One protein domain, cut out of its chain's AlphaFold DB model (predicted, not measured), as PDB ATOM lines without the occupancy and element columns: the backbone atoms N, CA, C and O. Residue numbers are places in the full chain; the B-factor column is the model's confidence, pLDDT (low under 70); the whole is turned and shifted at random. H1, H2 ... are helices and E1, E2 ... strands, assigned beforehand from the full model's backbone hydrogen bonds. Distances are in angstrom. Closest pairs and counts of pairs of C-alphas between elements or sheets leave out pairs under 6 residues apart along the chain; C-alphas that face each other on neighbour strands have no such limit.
ATOM      1  N   CYS A  60      76.472   1.452  89.598       94.62
ATOM      2  CA  CYS A  60      77.578   2.313  89.185       94.62
ATOM      3  C   CYS A  60      78.700   2.287  90.234       94.62
ATOM      4  O   CYS A  60      78.826   3.228  91.023       94.62
ATOM      5  N   PRO A  61      79.522   1.228  90.283       93.06
ATOM      6  CA  PRO A  61      80.630   1.181  91.215       93.06
ATOM      7  C   PRO A  61      81.783   2.090  90.773       93.06
ATOM      8  O   PRO A  61      81.976   2.371  89.583       93.06
ATOM      9  N   GLY A  62      82.549   2.529  91.765       90.62
ATOM     10  CA  GLY A  62      83.888   3.077  91.620       90.62
ATOM     11  C   GLY A  62      84.948   1.989  91.445       90.62
ATOM     12  O   GLY A  62      84.711   0.968  90.801       90.62
ATOM     13  N   LEU A  63      86.125   2.185  92.040       89.81
ATOM     14  CA  LEU A  63      87.177   1.163  92.053       89.81
ATOM     15  C   LEU A  63      86.731  -0.055  92.877       89.81
ATOM     16  O   LEU A  63      86.413   0.085  94.056       89.81
ATOM     17  N   VAL A  64      86.724  -1.247  92.273       89.75
ATOM     18  CA  VAL A  64      86.328  -2.513  92.920       89.75
ATOM     19  C   VAL A  64      87.499  -3.477  92.923       89.75
ATOM     20  O   VAL A  64      88.173  -3.652  91.904       89.75
ATOM     21  N   ASP A  65      87.745  -4.106  94.067       89.31
ATOM     22  CA  ASP A  65      88.824  -5.073  94.198       89.31
ATOM     23  C   ASP A  65      88.403  -6.456  93.693       89.31
ATOM     24  O   ASP A  65      87.927  -7.299  94.446       89.31
ATOM     25  N   VAL A  66      88.542  -6.673  92.388       84.12
ATOM     26  CA  VAL A  66      88.170  -7.938  91.732       84.12
ATOM     27  C   VAL A  66      89.241  -9.027  91.833       84.12
ATOM     28  O   VAL A  66      88.955 -10.177  91.523       84.12
ATOM     29  N   GLU A  67      90.454  -8.680  92.265       83.00
ATOM     30  CA  GLU A  67      91.559  -9.635  92.435       83.00
ATOM     31  C   GLU A  67      91.523 -10.282  93.828       83.00
ATOM     32  O   GLU A  67      91.934 -11.427  94.008       83.00
ATOM     33  N   ASN A  68      90.996  -9.561  94.822       81.44
ATOM     34  CA  ASN A  68      90.873 -10.035  96.193       81.44
ATOM     35  C   ASN A  68      89.402 -10.256  96.568       81.44
ATOM     36  O   ASN A  68      88.765  -9.397  97.172       81.44
ATOM     37  N   THR A  69      88.852 -11.408  96.173       81.81
ATOM     38  CA  THR A  69      87.415 -11.708  96.323       81.81
ATOM     39  C   THR A  69      87.063 -12.570  97.535       81.81
ATOM     40  O   THR A  69      85.880 -12.748  97.833       81.81
ATOM     41  N   ALA A  70      88.062 -13.114  98.236       81.81
ATOM     42  CA  ALA A  70      87.832 -14.011  99.362       81.81
ATOM     43  C   ALA A  70      87.171 -13.274 100.538       81.81
ATOM     44  O   ALA A  70      87.631 -12.226 100.988       81.81
ATOM     45  N   THR A  71      86.100 -13.858 101.069       74.25
ATOM     46  CA  THR A  71      85.399 -13.357 102.256       74.25
ATOM     47  C   THR A  71      86.342 -13.216 103.449       74.25
ATOM     48  O   THR A  71      87.065 -14.152 103.779       74.25
ATOM     49  N   GLY A  72      86.304 -12.056 104.112       75.31
ATOM     50  CA  GLY A  72      87.131 -11.757 105.289       75.31
ATOM     51  C   GLY A  72      88.500 -11.148 104.979       75.31
ATOM     52  O   GLY A  72      89.250 -10.874 105.910       75.31
ATOM     53  N   ARG A  73      88.836 -10.919 103.703       83.25
ATOM     54  CA  ARG A  73      90.024 -10.146 103.334       83.25
ATOM     55  C   ARG A  73      89.697  -8.669 103.180       83.25
ATOM     56  O   ARG A  73      88.655  -8.299 102.647       83.25
ATOM     57  N   GLU A  74      90.635  -7.832 103.603       83.81
ATOM     58  CA  GLU A  74      90.535  -6.394 103.391       83.81
ATOM     59  C   GLU A  74      90.812  -6.049 101.920       83.81
ATOM     60  O   GLU A  74      91.751  -6.594 101.322       83.81
ATOM     61  N   PRO A  75      90.009  -5.164 101.302       85.44
ATOM     62  CA  PRO A  75      90.271  -4.693  99.952       85.44
ATOM     63  C   PRO A  75      91.532  -3.827  99.922       85.44
ATOM     64  O   PRO A  75      91.934  -3.229 100.923       85.44
ATOM     65  N   ARG A  76      92.126  -3.685  98.737       84.50
ATOM     66  CA  ARG A  76      93.180  -2.687  98.517       84.50
ATOM     67  C   ARG A  76      92.715  -1.286  98.954       84.50
ATOM     68  O   ARG A  76      91.554  -0.934  98.721       84.50
ATOM     69  N   PRO A  77      93.605  -0.451  99.529       84.88
ATOM     70  CA  PRO A  77      93.249   0.897  99.960       84.88
ATOM     71  C   PRO A  77      92.561   1.694  98.849       84.88
ATOM     72  O   PRO A  77      93.088   1.828  97.742       84.88
ATOM     73  N   GLY A  78      91.366   2.212  99.140       84.31
ATOM     74  CA  GLY A  78      90.586   2.988  98.179       84.31
ATOM     75  C   GLY A  78      89.759   2.195  97.164       84.31
ATOM     76  O   GLY A  78      89.095   2.805  96.325       84.31
ATOM     77  N   PHE A  79      89.773   0.864  97.242       89.00
ATOM     78  CA  PHE A  79      88.901  -0.017  96.471       89.00
ATOM     79  C   PHE A  79      87.729  -0.488  97.335       89.00
ATOM     80  O   PHE A  79      87.814  -0.585  98.559       89.00
ATOM     81  N   VAL A  80      86.608  -0.786  96.689       89.88
ATOM     82  CA  VAL A  80      85.449  -1.414  97.319       89.88
ATOM     83  C   VAL A  80      85.611  -2.931  97.271       89.88
ATOM     84  O   VAL A  80      85.886  -3.494  96.211       89.88
ATOM     85  N   HIS A  81      85.400  -3.602  98.404       91.44
ATOM     86  CA  HIS A  81      85.380  -5.064  98.456       91.44
ATOM     87  C   HIS A  81      84.140  -5.633  97.747       91.44
ATOM     88  O   HIS A  81      83.027  -5.117  97.906       91.44
ATOM     89  N   VAL A  82      84.294  -6.746  97.026       91.38
ATOM     90  CA  VAL A  82      83.194  -7.393  96.283       91.38
ATOM     91  C   VAL A  82      82.024  -7.817  97.173       91.38
ATOM     92  O   VAL A  82      80.873  -7.757  96.744       91.38
ATOM     93  N   SER A  83      82.270  -8.164  98.440       91.19
ATOM     94  CA  SER A  83      81.189  -8.500  99.381       91.19
ATOM     95  C   SER A  83      80.250  -7.323  99.641       91.19
ATOM     96  O   SER A  83      79.053  -7.537  99.816       91.19
ATOM     97  N   ASN A  84      80.752  -6.084  99.625       91.81
ATOM     98  CA  ASN A  84      79.891  -4.907  99.751       91.81
ATOM     99  C   ASN A  84      79.048  -4.712  98.488       91.81
ATOM    100  O   ASN A  84      77.881  -4.361  98.602       91.81
ATOM    101  N   MET A  85      79.580  -5.044  97.305       91.69
ATOM    102  CA  MET A  85      78.800  -5.041  96.059       91.69
ATOM    103  C   MET A  85      77.638  -6.027  96.118       91.69
ATOM    104  O   MET A  85      76.498  -5.655  95.843       91.69
ATOM    105  N   ALA A  86      77.914  -7.259  96.549       92.50
ATOM    106  CA  ALA A  86      76.890  -8.281  96.717       92.50
ATOM    107  C   ALA A  86      75.827  -7.857  97.742       92.50
ATOM    108  O   ALA A  86      74.636  -7.957  97.466       92.50
ATOM    109  N   ARG A  87      76.238  -7.317  98.898       94.19
ATOM    110  CA  ARG A  87      75.314  -6.834  99.937       94.19
ATOM    111  C   ARG A  87      74.426  -5.694  99.446       94.19
ATOM    112  O   ARG A  87      73.227  -5.722  99.700       94.19
ATOM    113  N   THR A  88      74.977  -4.723  98.718       94.94
ATOM    114  CA  THR A  88      74.184  -3.628  98.141       94.94
ATOM    115  C   THR A  88      73.181  -4.141  97.111       94.94
ATOM    116  O   THR A  88      72.039  -3.687  97.097       94.94
ATOM    117  N   LEU A  89      73.569  -5.116  96.283       94.00
ATOM    118  CA  LEU A  89      72.655  -5.727  95.322       94.00
ATOM    119  C   LEU A  89      71.537  -6.509  96.025       94.00
ATOM    120  O   LEU A  89      70.373  -6.353  95.669       94.00
ATOM    121  N   LEU A  90      71.863  -7.299  97.051       95.44
ATOM    122  CA  LEU A  90      70.871  -8.018  97.855       95.44
ATOM    123  C   LEU A  90      69.899  -7.055  98.548       95.44
ATOM    124  O   LEU A  90      68.696  -7.296  98.530       95.44
ATOM    125  N   TYR A  91      70.399  -5.937  99.080       94.88
ATOM    126  CA  TYR A  91      69.566  -4.875  99.639       94.88
ATOM    127  C   TYR A  91      68.601  -4.306  98.590       94.88
ATOM    128  O   TYR A  91      67.393  -4.290  98.817       94.88
ATOM    129  N   ALA A  92      69.102  -3.928  97.410       94.25
ATOM    130  CA  ALA A  92      68.268  -3.414  96.323       94.25
ATOM    131  C   ALA A  92      67.191  -4.423  95.888       94.25
ATOM    132  O   ALA A  92      66.057  -4.045  95.598       94.25
ATOM    133  N   LEU A  93      67.534  -5.712  95.867       93.56
ATOM    134  CA  LEU A  93      66.605  -6.779  95.508       93.56
ATOM    135  C   LEU A  93      65.559  -7.056  96.593       93.56
ATOM    136  O   LEU A  93      64.439  -7.412  96.225       93.56
ATOM    137  N   SER A  94      65.904  -6.863  97.872       96.06
ATOM    138  CA  SER A  94      65.007  -7.065  99.021       96.06
ATOM    139  C   SER A  94      63.910  -6.010  99.169       96.06
ATOM    140  O   SER A  94      62.956  -6.241  99.903       96.06
ATOM    141  N   LEU A  95      64.028  -4.872  98.479       95.75
ATOM    142  CA  LEU A  95      62.979  -3.856  98.454       95.75
ATOM    143  C   LEU A  95      61.723  -4.390  97.762       95.75
ATOM    144  O   LEU A  95      61.818  -5.179  96.809       95.75
ATOM    145  N   ASP A  96      60.565  -3.884  98.188       94.00
ATOM    146  CA  ASP A  96      59.276  -4.201  97.580       94.00
ATOM    147  C   ASP A  96      59.287  -3.973  96.064       94.00
ATOM    148  O   ASP A  96      60.025  -3.150  95.515       94.00
ATOM    149  N   ARG A  97      58.449  -4.723  95.341       90.25
ATOM    150  CA  ARG A  97      58.452  -4.717  93.867       90.25
ATOM    151  C   ARG A  97      58.047  -3.376  93.253       90.25
ATOM    152  O   ARG A  97      58.448  -3.103  92.126       90.25
ATOM    153  N   ASN A  98      57.299  -2.554  93.984       90.25
ATOM    154  CA  ASN A  98      56.921  -1.189  93.611       90.25
ATOM    155  C   ASN A  98      57.998  -0.142  93.955       90.25
ATOM    156  O   ASN A  98      57.838   1.022  93.598       90.25
ATOM    157  N   VAL A  99      59.088  -0.537  94.618       92.06
ATOM    158  CA  VAL A  99      60.219   0.334  94.939       92.06
ATOM    159  C   VAL A  99      61.375   0.028  93.989       92.06
ATOM    160  O   VAL A  99      61.793  -1.122  93.811       92.06
ATOM    161  N   VAL A 100      61.903   1.077  93.359       90.25
ATOM    162  CA  VAL A 100      63.008   0.982  92.400       90.25
ATOM    163  C   VAL A 100      64.100   1.966  92.788       90.25
ATOM    164  O   VAL A 100      63.854   3.162  92.909       90.25
ATOM    165  N   LEU A 101      65.322   1.460  92.941       92.56
ATOM    166  CA  LEU A 101      66.530   2.279  92.979       92.56
ATOM    167  C   LEU A 101      67.022   2.441  91.546       92.56
ATOM    168  O   LEU A 101      67.422   1.457  90.943       92.56
ATOM    169  N   GLU A 102      66.965   3.637  90.971       90.88
ATOM    170  CA  GLU A 102      67.294   3.800  89.549       90.88
ATOM    171  C   GLU A 102      68.799   3.777  89.289       90.88
ATOM    172  O   GLU A 102      69.254   3.019  88.432       90.88
ATOM    173  N   ASP A 103      69.564   4.541  90.068       92.81
ATOM    174  CA  ASP A 103      71.017   4.636  89.968       92.81
ATOM    175  C   ASP A 103      71.657   4.486  91.350       92.81
ATOM    176  O   ASP A 103      71.459   5.306  92.245       92.81
ATOM    177  N   ILE A 104      72.477   3.452  91.518       94.38
ATOM    178  CA  ILE A 104      73.201   3.178  92.759       94.38
ATOM    179  C   ILE A 104      74.680   3.467  92.511       94.38
ATOM    180  O   ILE A 104      75.369   2.693  91.848       94.38
ATOM    181  N   ASN A 105      75.172   4.585  93.043       92.62
ATOM    182  CA  ASN A 105      76.586   4.947  92.982       92.62
ATOM    183  C   ASN A 105      77.279   4.572  94.294       92.62
ATOM    184  O   ASN A 105      76.863   5.012  95.364       92.62
ATOM    185  N   ILE A 106      78.333   3.766  94.212       92.12
ATOM    186  CA  ILE A 106      79.052   3.257  95.381       92.12
ATOM    187  C   ILE A 106      80.558   3.295  95.144       92.12
ATOM    188  O   ILE A 106      81.057   2.829  94.124       92.12
ATOM    189  N   TYR A 107      81.298   3.862  96.092       91.19
ATOM    190  CA  TYR A 107      82.750   3.987  96.028       91.19
ATOM    191  C   TYR A 107      83.354   4.002  97.434       91.19
ATOM    192  O   TYR A 107      82.657   4.253  98.418       91.19
ATOM    193  N   SER A 108      84.652   3.720  97.534       89.62
ATOM    194  CA  SER A 108      85.376   3.785  98.804       89.62
ATOM    195  C   SER A 108      85.705   5.237  99.159       89.62
ATOM    196  O   SER A 108      86.164   5.992  98.301       89.62
ATOM    197  N   ARG A 109      85.457   5.632 100.416       82.12
ATOM    198  CA  ARG A 109      85.708   6.999 100.907       82.12
ATOM    199  C   ARG A 109      87.183   7.263 101.230       82.12
ATOM    200  O   ARG A 109      87.602   8.412 101.131       82.12
ATOM    201  N   GLY A 110      87.911   6.238 101.684       65.56
ATOM    202  CA  GLY A 110      89.311   6.352 102.131       65.56
ATOM    203  C   GLY A 110      90.246   6.601 100.973       65.56
ATOM    204  O   GLY A 110      89.907   6.115  99.884       65.56
TER     205      GLY A 110
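Overview. This is residues 60 to 110 of the 110 residues of an uncharacterized protein of Acidobacteria bacterium (UniProt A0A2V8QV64). What is the main picture? There is little regular structure: helix H1 makes one long side, residues 94 to 99 stick out at one end, and the chain folds back through the short strand E1. Residues 63 to 79 loop at the other end. What is printed? The 51 printed residues hold H1, then E1, with 17 residues in named elements, class mixed; the whole is loose, radius of gyration of the C-alphas 12.3 A, spanning 37 by 19 by 15 A.

Along the chain. Where is H1? Residues 82 to 94, 18.4 A long, begin at C-alpha 82 (83.194, -7.393, 96.283). Where is E1? Residues 103 to 106 end at C-alpha 106 (79.052, 3.257, 95.381).

Arrangement. How does H1 stand to E1? They are near each other, their closest C-alphas 8.3 A apart. What pairs with E1? It pairs with no named strand, but residues 60 to 61 pair parallel with its residues 105 to 106. Is H1's backbone whole? Every O i to N i+4 pair is within hydrogen-bond range.

Size, cuts and confidence. How long is it? The farthest C-alphas, of Pro 77 and Asn 98, are 36.9 A apart. Any cut or weak place? The printed part has no cut, H1 to E1 is a short link, and residue 110 is under pLDDT 70.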